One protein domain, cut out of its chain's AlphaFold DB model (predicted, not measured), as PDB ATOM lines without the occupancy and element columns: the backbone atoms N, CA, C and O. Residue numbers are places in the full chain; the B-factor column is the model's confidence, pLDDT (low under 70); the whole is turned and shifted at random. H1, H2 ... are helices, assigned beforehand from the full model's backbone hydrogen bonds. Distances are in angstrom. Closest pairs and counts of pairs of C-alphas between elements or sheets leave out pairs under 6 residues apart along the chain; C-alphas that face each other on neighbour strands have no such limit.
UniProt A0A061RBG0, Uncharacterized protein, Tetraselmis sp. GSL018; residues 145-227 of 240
ATOM      1  N   ALA A 145      99.464 117.724 122.171       83.50
ATOM      2  CA  ALA A 145      98.171 118.399 122.225       83.50
ATOM      3  C   ALA A 145      98.215 119.665 123.093       83.50
ATOM      4  O   ALA A 145      97.648 120.692 122.715       83.50
ATOM      5  N   GLY A 146      98.916 119.614 124.229       83.81
ATOM      6  CA  GLY A 146      99.128 120.750 125.122       83.81
ATOM      7  C   GLY A 146      99.985 121.846 124.486       83.81
ATOM      8  O   GLY A 146      99.644 123.025 124.587       83.81
ATOM      9  N   LEU A 147     101.049 121.487 123.763       83.38
ATOM     10  CA  LEU A 147     101.866 122.453 123.017       83.38
ATOM     11  C   LEU A 147     101.077 123.125 121.886       83.38
ATOM     12  O   LEU A 147     101.116 124.350 121.753       83.38
ATOM     13  N   ALA A 148     100.309 122.352 121.119       82.38
ATOM     14  CA  ALA A 148      99.435 122.877 120.074       82.38
ATOM     15  C   ALA A 148      98.327 123.778 120.651       82.38
ATOM     16  O   ALA A 148      98.069 124.861 120.123       82.38
ATOM     17  N   ALA A 149      97.725 123.387 121.780       85.69
ATOM     18  CA  ALA A 149      96.743 124.200 122.494       85.69
ATOM     19  C   ALA A 149      97.348 125.522 122.980       85.69
ATOM     20  O   ALA A 149      96.741 126.578 122.812       85.69
ATOM     21  N   CYS A 150      98.577 125.498 123.498       84.62
ATOM     22  CA  CYS A 150      99.308 126.713 123.838       84.62
ATOM     23  C   CYS A 150      99.525 127.609 122.614       84.62
ATOM     24  O   CYS A 150      99.225 128.799 122.680       84.62
ATOM     25  N   GLY A 151      99.967 127.063 121.477       82.88
ATOM     26  CA  GLY A 151     100.094 127.821 120.224       82.88
ATOM     27  C   GLY A 151      98.781 128.489 119.794       82.88
ATOM     28  O   GLY A 151      98.774 129.649 119.366       82.88
ATOM     29  N   ARG A 152      97.650 127.804 119.990       82.31
ATOM     30  CA  ARG A 152      96.318 128.356 119.732       82.31
ATOM     31  C   ARG A 152      95.960 129.494 120.686       82.31
ATOM     32  O   ARG A 152      95.500 130.529 120.217       82.31
ATOM     33  N   VAL A 153      96.245 129.361 121.984       83.81
ATOM     34  CA  VAL A 153      96.079 130.453 122.963       83.81
ATOM     35  C   VAL A 153      96.903 131.670 122.554       83.81
ATOM     36  O   VAL A 153      96.370 132.773 122.527       83.81
ATOM     37  N   TYR A 154      98.169 131.493 122.170       83.44
ATOM     38  CA  TYR A 154      98.994 132.600 121.680       83.44
ATOM     39  C   TYR A 154      98.378 133.293 120.460       83.44
ATOM     40  O   TYR A 154      98.319 134.520 120.417       83.44
ATOM     41  N   THR A 155      97.887 132.512 119.498       81.94
ATOM     42  CA  THR A 155      97.295 133.029 118.257       81.94
ATOM     43  C   THR A 155      95.989 133.779 118.525       81.94
ATOM     44  O   THR A 155      95.826 134.916 118.087       81.94
ATOM     45  N   GLU A 156      95.069 133.179 119.282       80.38
ATOM     46  CA  GLU A 156      93.752 133.761 119.564       80.38
ATOM     47  C   GLU A 156      93.833 134.938 120.548       80.38
ATOM     48  O   GLU A 156      93.104 135.918 120.402       80.38
ATOM     49  N   CYS A 157      94.772 134.910 121.497       81.62
ATOM     50  CA  CYS A 157      95.013 136.019 122.426       81.62
ATOM     51  C   CYS A 157      95.940 137.104 121.847       81.62
ATOM     52  O   CYS A 157      96.275 138.046 122.573       81.62
ATOM     53  N   GLN A 158      96.374 136.948 120.586       72.94
ATOM     54  CA  GLN A 158      97.370 137.762 119.871       72.94
ATOM     55  C   GLN A 158      98.610 138.082 120.720       72.94
ATOM     56  O   GLN A 158      99.125 139.201 120.732       72.94
ATOM     57  N   ALA A 159      99.080 137.089 121.467       66.88
ATOM     58  CA  ALA A 159     100.303 137.185 122.238       66.88
ATOM     59  C   ALA A 159     101.501 136.797 121.364       66.88
ATOM     60  O   ALA A 159     101.402 135.930 120.495       66.88
ATOM     61  N   VAL A 160     102.659 137.417 121.604       66.12
ATOM     62  CA  VAL A 160     103.896 137.061 120.897       66.12
ATOM     63  C   VAL A 160     104.304 135.647 121.309       66.12
ATOM     64  O   VAL A 160     104.800 135.435 122.416       66.12
ATOM     65  N   ALA A 161     104.071 134.674 120.427       58.25
ATOM     66  CA  ALA A 161     104.521 133.305 120.630       58.25
ATOM     67  C   ALA A 161     106.058 133.254 120.574       58.25
ATOM     68  O   ALA A 161     106.646 133.761 119.612       58.25
ATOM     69  N   PRO A 162     106.748 132.644 121.555       56.19
ATOM     70  CA  PRO A 162     108.160 132.327 121.391       56.19
ATOM     71  C   PRO A 162     108.330 131.388 120.186       56.19
ATOM     72  O   PRO A 162     107.537 130.466 119.995       56.19
ATOM     73  N   PHE A 163     109.388 131.592 119.390       51.88
ATOM     74  CA  PHE A 163     109.677 130.853 118.144       51.88
ATOM     75  C   PHE A 163     109.682 129.311 118.275       51.88
ATOM     76  O   PHE A 163     109.671 128.611 117.266       51.88
ATOM     77  N   ALA A 164     109.669 128.772 119.499       51.78
ATOM     78  CA  ALA A 164     109.609 127.343 119.802       51.78
ATOM     79  C   ALA A 164     108.251 126.666 119.503       51.78
ATOM     80  O   ALA A 164     108.195 125.441 119.479       51.78
ATOM     81  N   LEU A 165     107.169 127.418 119.269       51.78
ATOM     82  CA  LEU A 165     105.822 126.849 119.066       51.78
ATOM     83  C   LEU A 165     105.467 126.526 117.603       51.78
ATOM     84  O   LEU A 165     104.483 125.835 117.362       51.78
ATOM     85  N   ASN A 166     106.256 126.984 116.625       44.75
ATOM     86  CA  ASN A 166     105.899 126.869 115.203       44.75
ATOM     87  C   ASN A 166     106.285 125.536 114.532       44.75
ATOM     88  O   ASN A 166     105.909 125.321 113.385       44.75
ATOM     89  N   ASN A 167     107.013 124.641 115.210       44.09
ATOM     90  CA  ASN A 167     107.653 123.490 114.553       44.09
ATOM     91  C   ASN A 167     107.122 122.102 114.955       44.09
ATOM     92  O   ASN A 167     107.734 121.113 114.567       44.09
ATOM     93  N   GLN A 168     106.033 121.977 115.721       44.88
ATOM     94  CA  GLN A 168     105.588 120.661 116.221       44.88
ATOM     95  C   GLN A 168     104.073 120.449 116.171       44.88
ATOM     96  O   GLN A 168     103.461 120.013 117.138       44.88
ATOM     97  N   VAL A 169     103.461 120.718 115.019       50.00
ATOM     98  CA  VAL A 169     102.132 120.165 114.712       50.00
ATOM     99  C   VAL A 169     102.302 119.053 113.677       50.00
ATOM    100  O   VAL A 169     101.699 119.067 112.609       50.00
ATOM    101  N   GLU A 170     103.196 118.101 113.960       45.38
ATOM    102  CA  GLU A 170     103.115 116.799 113.299       45.38
ATOM    103  C   GLU A 170     101.807 116.156 113.756       45.38
ATOM    104  O   GLU A 170     101.466 116.225 114.936       45.38
ATOM    105  N   ALA A 171     101.039 115.635 112.795       52.16
ATOM    106  CA  ALA A 171      99.676 115.148 112.974       52.16
ATOM    107  C   ALA A 171      99.494 114.451 114.328       52.16
ATOM    108  O   ALA A 171     100.070 113.389 114.566       52.16
ATOM    109  N   VAL A 172      98.715 115.080 115.212       54.91
ATOM    110  CA  VAL A 172      98.441 114.559 116.550       54.91
ATOM    111  C   VAL A 172      97.758 113.211 116.373       54.91
ATOM    112  O   VAL A 172      96.589 113.125 115.990       54.91
ATOM    113  N   GLN A 173      98.540 112.153 116.571       62.41
ATOM    114  CA  GLN A 173      98.060 110.783 116.590       62.41
ATOM    115  C   GLN A 173      96.940 110.719 117.626       62.41
ATOM    116  O   GLN A 173      97.102 111.200 118.746       62.41
ATOM    117  N   ARG A 174      95.768 110.211 117.240       68.69
ATOM    118  CA  ARG A 174      94.582 110.303 118.097       68.69
ATOM    119  C   ARG A 174      94.689 109.348 119.270       68.69
ATOM    120  O   ARG A 174      95.350 108.318 119.205       68.69
ATOM    121  N   VAL A 175      93.981 109.662 120.336       71.19
ATOM    122  CA  VAL A 175      93.822 108.767 121.475       71.19
ATOM    123  C   VAL A 175      92.932 107.585 121.069       71.19
ATOM    124  O   VAL A 175      91.936 107.772 120.372       71.19
ATOM    125  N   CYS A 176      93.270 106.360 121.471       70.38
ATOM    126  CA  CYS A 176      92.438 105.197 121.138       70.38
ATOM    127  C   CYS A 176      91.177 105.092 122.015       70.38
ATOM    128  O   CYS A 176      90.096 104.874 121.479       70.38
ATOM    129  N   ASP A 177      91.305 105.260 123.336       69.00
ATOM    130  CA  ASP A 177      90.261 104.947 124.324       69.00
ATOM    131  C   ASP A 177      90.161 105.982 125.464       69.00
ATOM    132  O   ASP A 177      90.999 106.872 125.602       69.00
ATOM    133  N   THR A 178      89.133 105.859 126.312       72.25
ATOM    134  CA  THR A 178      88.854 106.798 127.421       72.25
ATOM    135  C   THR A 178      89.969 106.843 128.479       72.25
ATOM    136  O   THR A 178      90.236 107.878 129.079       72.25
ATOM    137  N   PHE A 179      90.701 105.750 128.685       68.69
ATOM    138  CA  PHE A 179      91.836 105.749 129.614       68.69
ATOM    139  C   PHE A 179      93.059 106.480 129.042       68.69
ATOM    140  O   PHE A 179      93.823 107.108 129.776       68.69
ATOM    141  N   ALA A 180      93.277 106.404 127.727       75.19
ATOM    142  CA  ALA A 180      94.297 107.189 127.052       75.19
ATOM    143  C   ALA A 180      93.855 108.659 126.972       75.19
ATOM    144  O   ALA A 180      94.711 109.537 126.970       75.19
ATOM    145  N   LEU A 181      92.548 108.947 126.983       80.62
ATOM    146  CA  LEU A 181      92.023 110.310 127.086       80.62
ATOM    147  C   LEU A 181      92.439 110.930 128.422       80.62
ATOM    148  O   LEU A 181      93.022 112.010 128.415       80.62
ATOM    149  N   ASP A 182      92.249 110.234 129.546       79.88
ATOM    150  CA  ASP A 182      92.682 110.736 130.860       79.88
ATOM    151  C   ASP A 182      94.198 110.999 130.905       79.88
ATOM    152  O   ASP A 182      94.652 112.039 131.391       79.88
ATOM    153  N   GLY A 183      94.994 110.089 130.329       81.38
ATOM    154  CA  GLY A 183      96.441 110.274 130.177       81.38
ATOM    155  C   GLY A 183      96.808 111.471 129.292       81.38
ATOM    156  O   GLY A 183      97.729 112.217 129.622       81.38
ATOM    157  N   CYS A 184      96.066 111.688 128.205       84.38
ATOM    158  CA  CYS A 184      96.242 112.807 127.281       84.38
ATOM    159  C   CYS A 184      95.903 114.144 127.938       84.38
ATOM    160  O   CYS A 184      96.718 115.062 127.904       84.38
ATOM    161  N   MET A 185      94.761 114.235 128.621       85.69
ATOM    162  CA  MET A 185      94.340 115.438 129.343       85.69
ATOM    163  C   MET A 185      95.348 115.811 130.435       85.69
ATOM    164  O   MET A 185      95.750 116.971 130.545       85.69
ATOM    165  N   SER A 186      95.802 114.827 131.215       85.81
ATOM    166  CA  SER A 186      96.785 115.035 132.285       85.81
ATOM    167  C   SER A 186      98.141 115.505 131.742       85.81
ATOM    168  O   SER A 186      98.699 116.502 132.209       85.81
ATOM    169  N   ALA A 187      98.657 114.852 130.697       85.00
ATOM    170  CA  ALA A 187      99.916 115.250 130.072       85.00
ATOM    171  C   ALA A 187      99.812 116.607 129.355       85.00
ATOM    172  O   ALA A 187     100.733 117.418 129.454       85.00
ATOM    173  N   ALA A 188      98.679 116.921 128.726       85.31
ATOM    174  CA  ALA A 188      98.448 118.228 128.114       85.31
ATOM    175  C   ALA A 188      98.473 119.360 129.145       85.31
ATOM    176  O   ALA A 188      99.090 120.397 128.909       85.31
ATOM    177  N   GLN A 189      97.886 119.159 130.326       84.38
ATOM    178  CA  GLN A 189      97.964 120.142 131.409       84.38
ATOM    179  C   GLN A 189      99.400 120.347 131.907       84.38
ATOM    180  O   GLN A 189      99.782 121.469 132.243       84.38
ATOM    181  N   SER A 190     100.227 119.298 131.900       82.75
ATOM    182  CA  SER A 190     101.645 119.429 132.250       82.75
ATOM    183  C   SER A 190     102.413 120.319 131.263       82.75
ATOM    184  O   SER A 190     103.323 121.041 131.676       82.75
ATOM    185  N   ALA A 191     101.988 120.382 129.994       74.62
ATOM    186  CA  ALA A 191     102.597 121.251 128.987       74.62
ATOM    187  C   ALA A 191     102.444 122.746 129.323       74.62
ATOM    188  O   ALA A 191     103.326 123.538 128.988       74.62
ATOM    189  N   VAL A 192     101.394 123.136 130.057       76.75
ATOM    190  CA  VAL A 192     101.217 124.514 130.559       76.75
ATOM    191  C   VAL A 192     102.293 124.877 131.583       76.75
ATOM    192  O   VAL A 192     102.752 126.015 131.635       76.75
ATOM    193  N   VAL A 193     102.717 123.908 132.398       75.00
ATOM    194  CA  VAL A 193     103.764 124.104 133.411       75.00
ATOM    195  C   VAL A 193     105.144 124.171 132.759       75.00
ATOM    196  O   VAL A 193     105.990 124.957 133.182       75.00
ATOM    197  N   VAL A 194     105.373 123.362 131.722       71.38
ATOM    198  CA  VAL A 194     106.643 123.325 130.985       71.38
ATOM    199  C   VAL A 194     106.805 124.558 130.089       71.38
ATOM    200  O   VAL A 194     107.906 125.095 129.973       71.38
ATOM    201  N   ASN A 195     105.715 125.057 129.501       74.50
ATOM    202  CA  ASN A 195     105.701 126.283 128.712       74.50
ATOM    203  C   ASN A 195     105.237 127.467 129.571       74.50
ATOM    204  O   ASN A 195     104.072 127.866 129.539       74.50
ATOM    205  N   SER A 196     106.174 128.043 130.329       73.12
ATOM    206  CA  SER A 196     105.882 129.116 131.287       73.12
ATOM    207  C   SER A 196     105.151 130.307 130.663       73.12
ATOM    208  O   SER A 196     104.286 130.881 131.310       73.12
ATOM    209  N   GLY A 197     105.425 130.642 129.398       81.44
ATOM    210  CA  GLY A 197     104.739 131.744 128.724       81.44
ATOM    211  C   GLY A 197     103.257 131.456 128.440       81.44
ATOM    212  O   GLY A 197     102.420 132.346 128.579       81.44
ATOM    213  N   CYS A 198     102.913 130.211 128.101       82.00
ATOM    214  CA  CYS A 198     101.522 129.776 127.979       82.00
ATOM    215  C   CYS A 198     100.826 129.764 129.349       82.00
ATOM    216  O   CYS A 198      99.702 130.248 129.484       82.00
ATOM    217  N   GLY A 199     101.519 129.281 130.385       82.81
ATOM    218  CA  GLY A 199     101.033 129.334 131.763       82.81
ATOM    219  C   GLY A 199     100.781 130.758 132.259       82.81
ATOM    220  O   GLY A 199      99.770 131.008 132.912       82.81
ATOM    221  N   ASP A 200     101.645 131.709 131.908       83.44
ATOM    222  CA  ASP A 200     101.470 133.119 132.255       83.44
ATOM    223  C   ASP A 200     100.265 133.736 131.543       83.44
ATOM    224  O   ASP A 200      99.478 134.428 132.186       83.44
ATOM    225  N   LEU A 201     100.043 133.418 130.265       82.06
ATOM    226  CA  LEU A 201      98.851 133.844 129.524       82.06
ATOM    227  C   LEU A 201      97.560 133.296 130.127       82.06
ATOM    228  O   LEU A 201      96.586 134.030 130.275       82.06
ATOM    229  N   ILE A 202      97.549 132.023 130.514       85.50
ATOM    230  CA  ILE A 202      96.379 131.399 131.135       85.50
ATOM    231  C   ILE A 202      96.104 132.000 132.521       85.50
ATOM    232  O   ILE A 202      94.947 132.148 132.909       85.50
ATOM    233  N   ARG A 203      97.141 132.375 133.279       85.19
ATOM    234  CA  ARG A 203      96.994 132.915 134.641       85.19
ATOM    235  C   ARG A 203      96.702 134.409 134.686       85.19
ATOM    236  O   ARG A 203      95.939 134.846 135.542       85.19
ATOM    237  N   GLN A 204      97.350 135.187 133.828       84.31
ATOM    238  CA  GLN A 204      97.330 136.652 133.862       84.31
ATOM    239  C   GLN A 204      96.453 137.240 132.752       84.31
ATOM    240  O   GLN A 204      95.944 138.349 132.902       84.31
ATOM    241  N   GLY A 205      96.201 136.479 131.684       80.06
ATOM    242  CA  GLY A 205      95.511 136.965 130.496       80.06
ATOM    243  C   GLY A 205      96.376 137.931 129.688       80.06
ATOM    244  O   GLY A 205      97.557 138.150 129.961       80.06
ATOM    245  N   THR A 206      95.766 138.531 128.677       83.25
ATOM    246  CA  THR A 206      96.314 139.659 127.924       83.25
ATOM    247  C   THR A 206      95.352 140.837 127.985       83.25
ATOM    248  O   THR A 206      94.257 140.755 128.536       83.25
ATOM    249  N   SER A 207      95.730 141.947 127.354       82.31
ATOM    250  CA  SER A 207      94.806 143.050 127.087       82.31
ATOM    251  C   SER A 207      93.642 142.670 126.160       82.31
ATOM    252  O   SER A 207      92.704 143.448 126.030       82.31
ATOM    253  N   ILE A 208      93.712 141.512 125.492       84.75
ATOM    254  CA  ILE A 208      92.724 141.037 124.511       84.75
ATOM    255  C   ILE A 208      91.905 139.876 125.076       84.75
ATOM    256  O   ILE A 208      90.700 139.809 124.848       84.75
ATOM    257  N   CYS A 209      92.543 138.973 125.819       84.75
ATOM    258  CA  CYS A 209      91.926 137.753 126.313       84.75
ATOM    259  C   CYS A 209      92.007 137.679 127.835       84.75
ATOM    260  O   CYS A 209      93.079 137.810 128.424       84.75
ATOM    261  N   THR A 210      90.874 137.444 128.489       89.62
ATOM    262  CA  THR A 210      90.857 137.227 129.940       89.62
ATOM    263  C   THR A 210      91.482 135.872 130.302       89.62
ATOM    264  O   THR A 210      91.445 134.948 129.487       89.62
ATOM    265  N   PRO A 211      91.987 135.688 131.538       87.56
ATOM    266  CA  PRO A 211      92.485 134.391 132.010       87.56
ATOM    267  C   PRO A 211      91.490 133.240 131.782       87.56
ATOM    268  O   PRO A 211      91.854 132.160 131.321       87.56
ATOM    269  N   ALA A 212      90.202 133.493 132.042       88.12
ATOM    270  CA  ALA A 212      89.139 132.510 131.846       88.12
ATOM    271  C   ALA A 212      88.956 132.133 130.367       88.12
ATOM    272  O   ALA A 212      88.783 130.958 130.048       88.12
ATOM    273  N   GLN A 213      89.037 133.111 129.460       86.88
ATOM    274  CA  GLN A 213      88.970 132.855 128.023       86.88
ATOM    275  C   GLN A 213      90.207 132.094 127.532       86.88
ATOM    276  O   GLN A 213      90.051 131.090 126.843       86.88
ATOM    277  N   ALA A 214      91.416 132.486 127.944       85.94
ATOM    278  CA  ALA A 214      92.653 131.794 127.577       85.94
ATOM    279  C   ALA A 214      92.632 130.325 128.028       85.94
ATOM    280  O   ALA A 214      92.951 129.427 127.251       85.94
ATOM    281  N   MET A 215      92.164 130.071 129.254       87.06
ATOM    282  CA  MET A 215      91.960 128.717 129.766       87.06
ATOM    283  C   MET A 215      90.897 127.945 128.973       87.06
ATOM    284  O   MET A 215      91.078 126.765 128.692       87.06
ATOM    285  N   SER A 216      89.796 128.597 128.583       89.94
ATOM    286  CA  SER A 216      88.744 127.949 127.790       89.94
ATOM    287  C   SER A 216      89.225 127.553 126.392       89.94
ATOM    288  O   SER A 216      88.935 126.451 125.941       89.94
ATOM    289  N   ILE A 217      90.025 128.406 125.742       86.56
ATOM    290  CA  ILE A 217      90.628 128.138 124.430       86.56
ATOM    291  C   ILE A 217      91.610 126.976 124.546       86.56
ATOM    292  O   ILE A 217      91.594 126.063 123.720       86.56
ATOM    293  N   PHE A 218      92.432 126.988 125.599       88.94
ATOM    294  CA  PHE A 218      93.355 125.901 125.895       88.94
ATOM    295  C   PHE A 218      92.609 124.572 126.039       88.94
ATOM    296  O   PHE A 218      92.882 123.634 125.294       88.94
ATOM    297  N   MET A 219      91.628 124.506 126.943       88.44
ATOM    298  CA  MET A 219      90.893 123.273 127.226       88.44
ATOM    299  C   MET A 219      90.108 122.775 126.015       88.44
ATOM    300  O   MET A 219      90.228 121.604 125.674       88.44
ATOM    301  N   ALA A 220      89.414 123.657 125.292       87.62
ATOM    302  CA  ALA A 220      88.701 123.279 124.074       87.62
ATOM    303  C   ALA A 220      89.648 122.703 123.006       87.62
ATOM    304  O   ALA A 220      89.310 121.749 122.304       87.62
ATOM    305  N   SER A 221      90.857 123.258 122.888       85.88
ATOM    306  CA  SER A 221      91.867 122.745 121.962       85.88
ATOM    307  C   SER A 221      92.430 121.396 122.403       85.88
ATOM    308  O   SER A 221      92.717 120.558 121.550       85.88
ATOM    309  N   VAL A 222      92.616 121.173 123.706       87.75
ATOM    310  CA  VAL A 222      93.071 119.882 124.239       87.75
ATOM    311  C   VAL A 222      91.987 118.821 124.060       87.75
ATOM    312  O   VAL A 222      92.286 117.759 123.532       87.75
ATOM    313  N   GLU A 223      90.734 119.112 124.410       87.50
ATOM    314  CA  GLU A 223      89.599 118.192 124.250       87.50
ATOM    315  C   GLU A 223      89.441 117.740 122.795       87.50
ATOM    316  O   GLU A 223      89.341 116.546 122.517       87.50
ATOM    317  N   GLN A 224      89.520 118.680 121.851       84.25
ATOM    318  CA  GLN A 224      89.442 118.373 120.425       84.25
ATOM    319  C   GLN A 224      90.566 117.429 119.959       84.25
ATOM    320  O   GLN A 224      90.348 116.593 119.083       84.25
ATOM    321  N   GLN A 225      91.767 117.569 120.522       81.19
ATOM    322  CA  GLN A 225      92.943 116.784 120.138       81.19
ATOM    323  C   GLN A 225      93.029 115.439 120.870       81.19
ATOM    324  O   GLN A 225      93.496 114.459 120.295       81.19
ATOM    325  N   CYS A 226      92.551 115.379 122.112       83.19
ATOM    326  CA  CYS A 226      92.535 114.174 122.933       83.19
ATOM    327  C   CYS A 226      91.282 113.309 122.719       83.19
ATOM    328  O   CYS A 226      91.190 112.242 123.323       83.19
ATOM    329  N   GLN A 227      90.327 113.736 121.881       83.69
ATOM    330  CA  GLN A 227      89.100 112.988 121.606       83.69
ATOM    331  C   GLN A 227      89.426 111.535 121.203       83.69
ATOM    332  O   GLN A 227      90.099 111.321 120.184       83.69
TER     333      GLN A 227
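AT A GLANCE: This is residues 145 to 227 of the 240 residues of an uncharacterized protein of Tetraselmis sp. GSL018 (UniProt A0A061RBG0). Two helices, H1 and H4, pack side by side and run opposite ways, and H2 and the shorter H3, which follow each other round a sharp corner, cover them. H2 packs on the first residues of H1 and the last ones of H4, H3 on the later residues of H1 and the first ones of H4, and a long loop, residues 157 to 177, sweeps back from the end of H1 to the start of H2. The printed part has 83 residues with four named helices, in the order H1, H2, H3, H4, and no named strand; its class is all helix, and the helix packing is mostly crossed: of the 5 pairs of helices that touch other than only at the corner, 0 are at a shallow tilt. The whole is compact, with a radius of gyration of the C-alphas of 12.3 A, and its spans of 38 by 26 by 19 A are only just rounded.

HOW THE PARTS SIT: H1, residues 145 to 156, and H4, residues 211 to 226, touch, with the C-alphas of Ala 149 and Phe 218 closest at 5.1 A. They run opposite ways at a steep tilt of 43 degrees. H2, residues 178 to 194, touches residues 145 to 150 of H1, closest at the C-alphas of Gly 146 and Ala 188, 4.0 A apart; the two run the same way at a steep tilt of 56 degrees. Residues 181 to 188 of H2 touch residues 222 to 226 of H4, and the closest C-alphas, of Leu 181 and Cys 226, are 5.7 A apart. H3, residues 196 to 204, touches H2 only at the corner by their tight link, and only just, with 3 pairs of C-alphas within 8 A; the closest are those of Val 192 and Gly 199, 5.0 A apart, and the two lines are about perpendicular at 88 degrees. H3 touches residues 150 to 154 of H1, closest at the C-alphas of Cys 150 and Cys 198, 5.6 A. It also touches residues 211 to 215 of H4, closest at the C-alphas of Ile 202 and Pro 211, 5.0 A. Every O i to N i+4 pair is within hydrogen-bond range in H1, H3 and H4, and 11 of 13 are in H2.

IN THESE COORDINATES: H1 begins at C-alpha 145, (98.171, 118.399, 122.225), and is 16.2 A long from first to last C-alpha. H2, the longest helix with 17 residues, measures 24.5 A and begins at C-alpha 178, (88.854, 106.798, 127.421). H3 measures 11.7 A. H4 measures 22.2 A and ends at C-alpha 226, (92.535, 114.174, 122.933).

THE WHOLE: The C-alphas farthest apart are those of Asp 177 and Ser 207, 38.5 A. The printed part has no cut. The link from H1 to H2 is long, with 21 residues, and the link from H3 to H4 is short, with 6. The mean pLDDT of the printed part is 76.8, and residues 159 to 174, 177 and 179 are under 70.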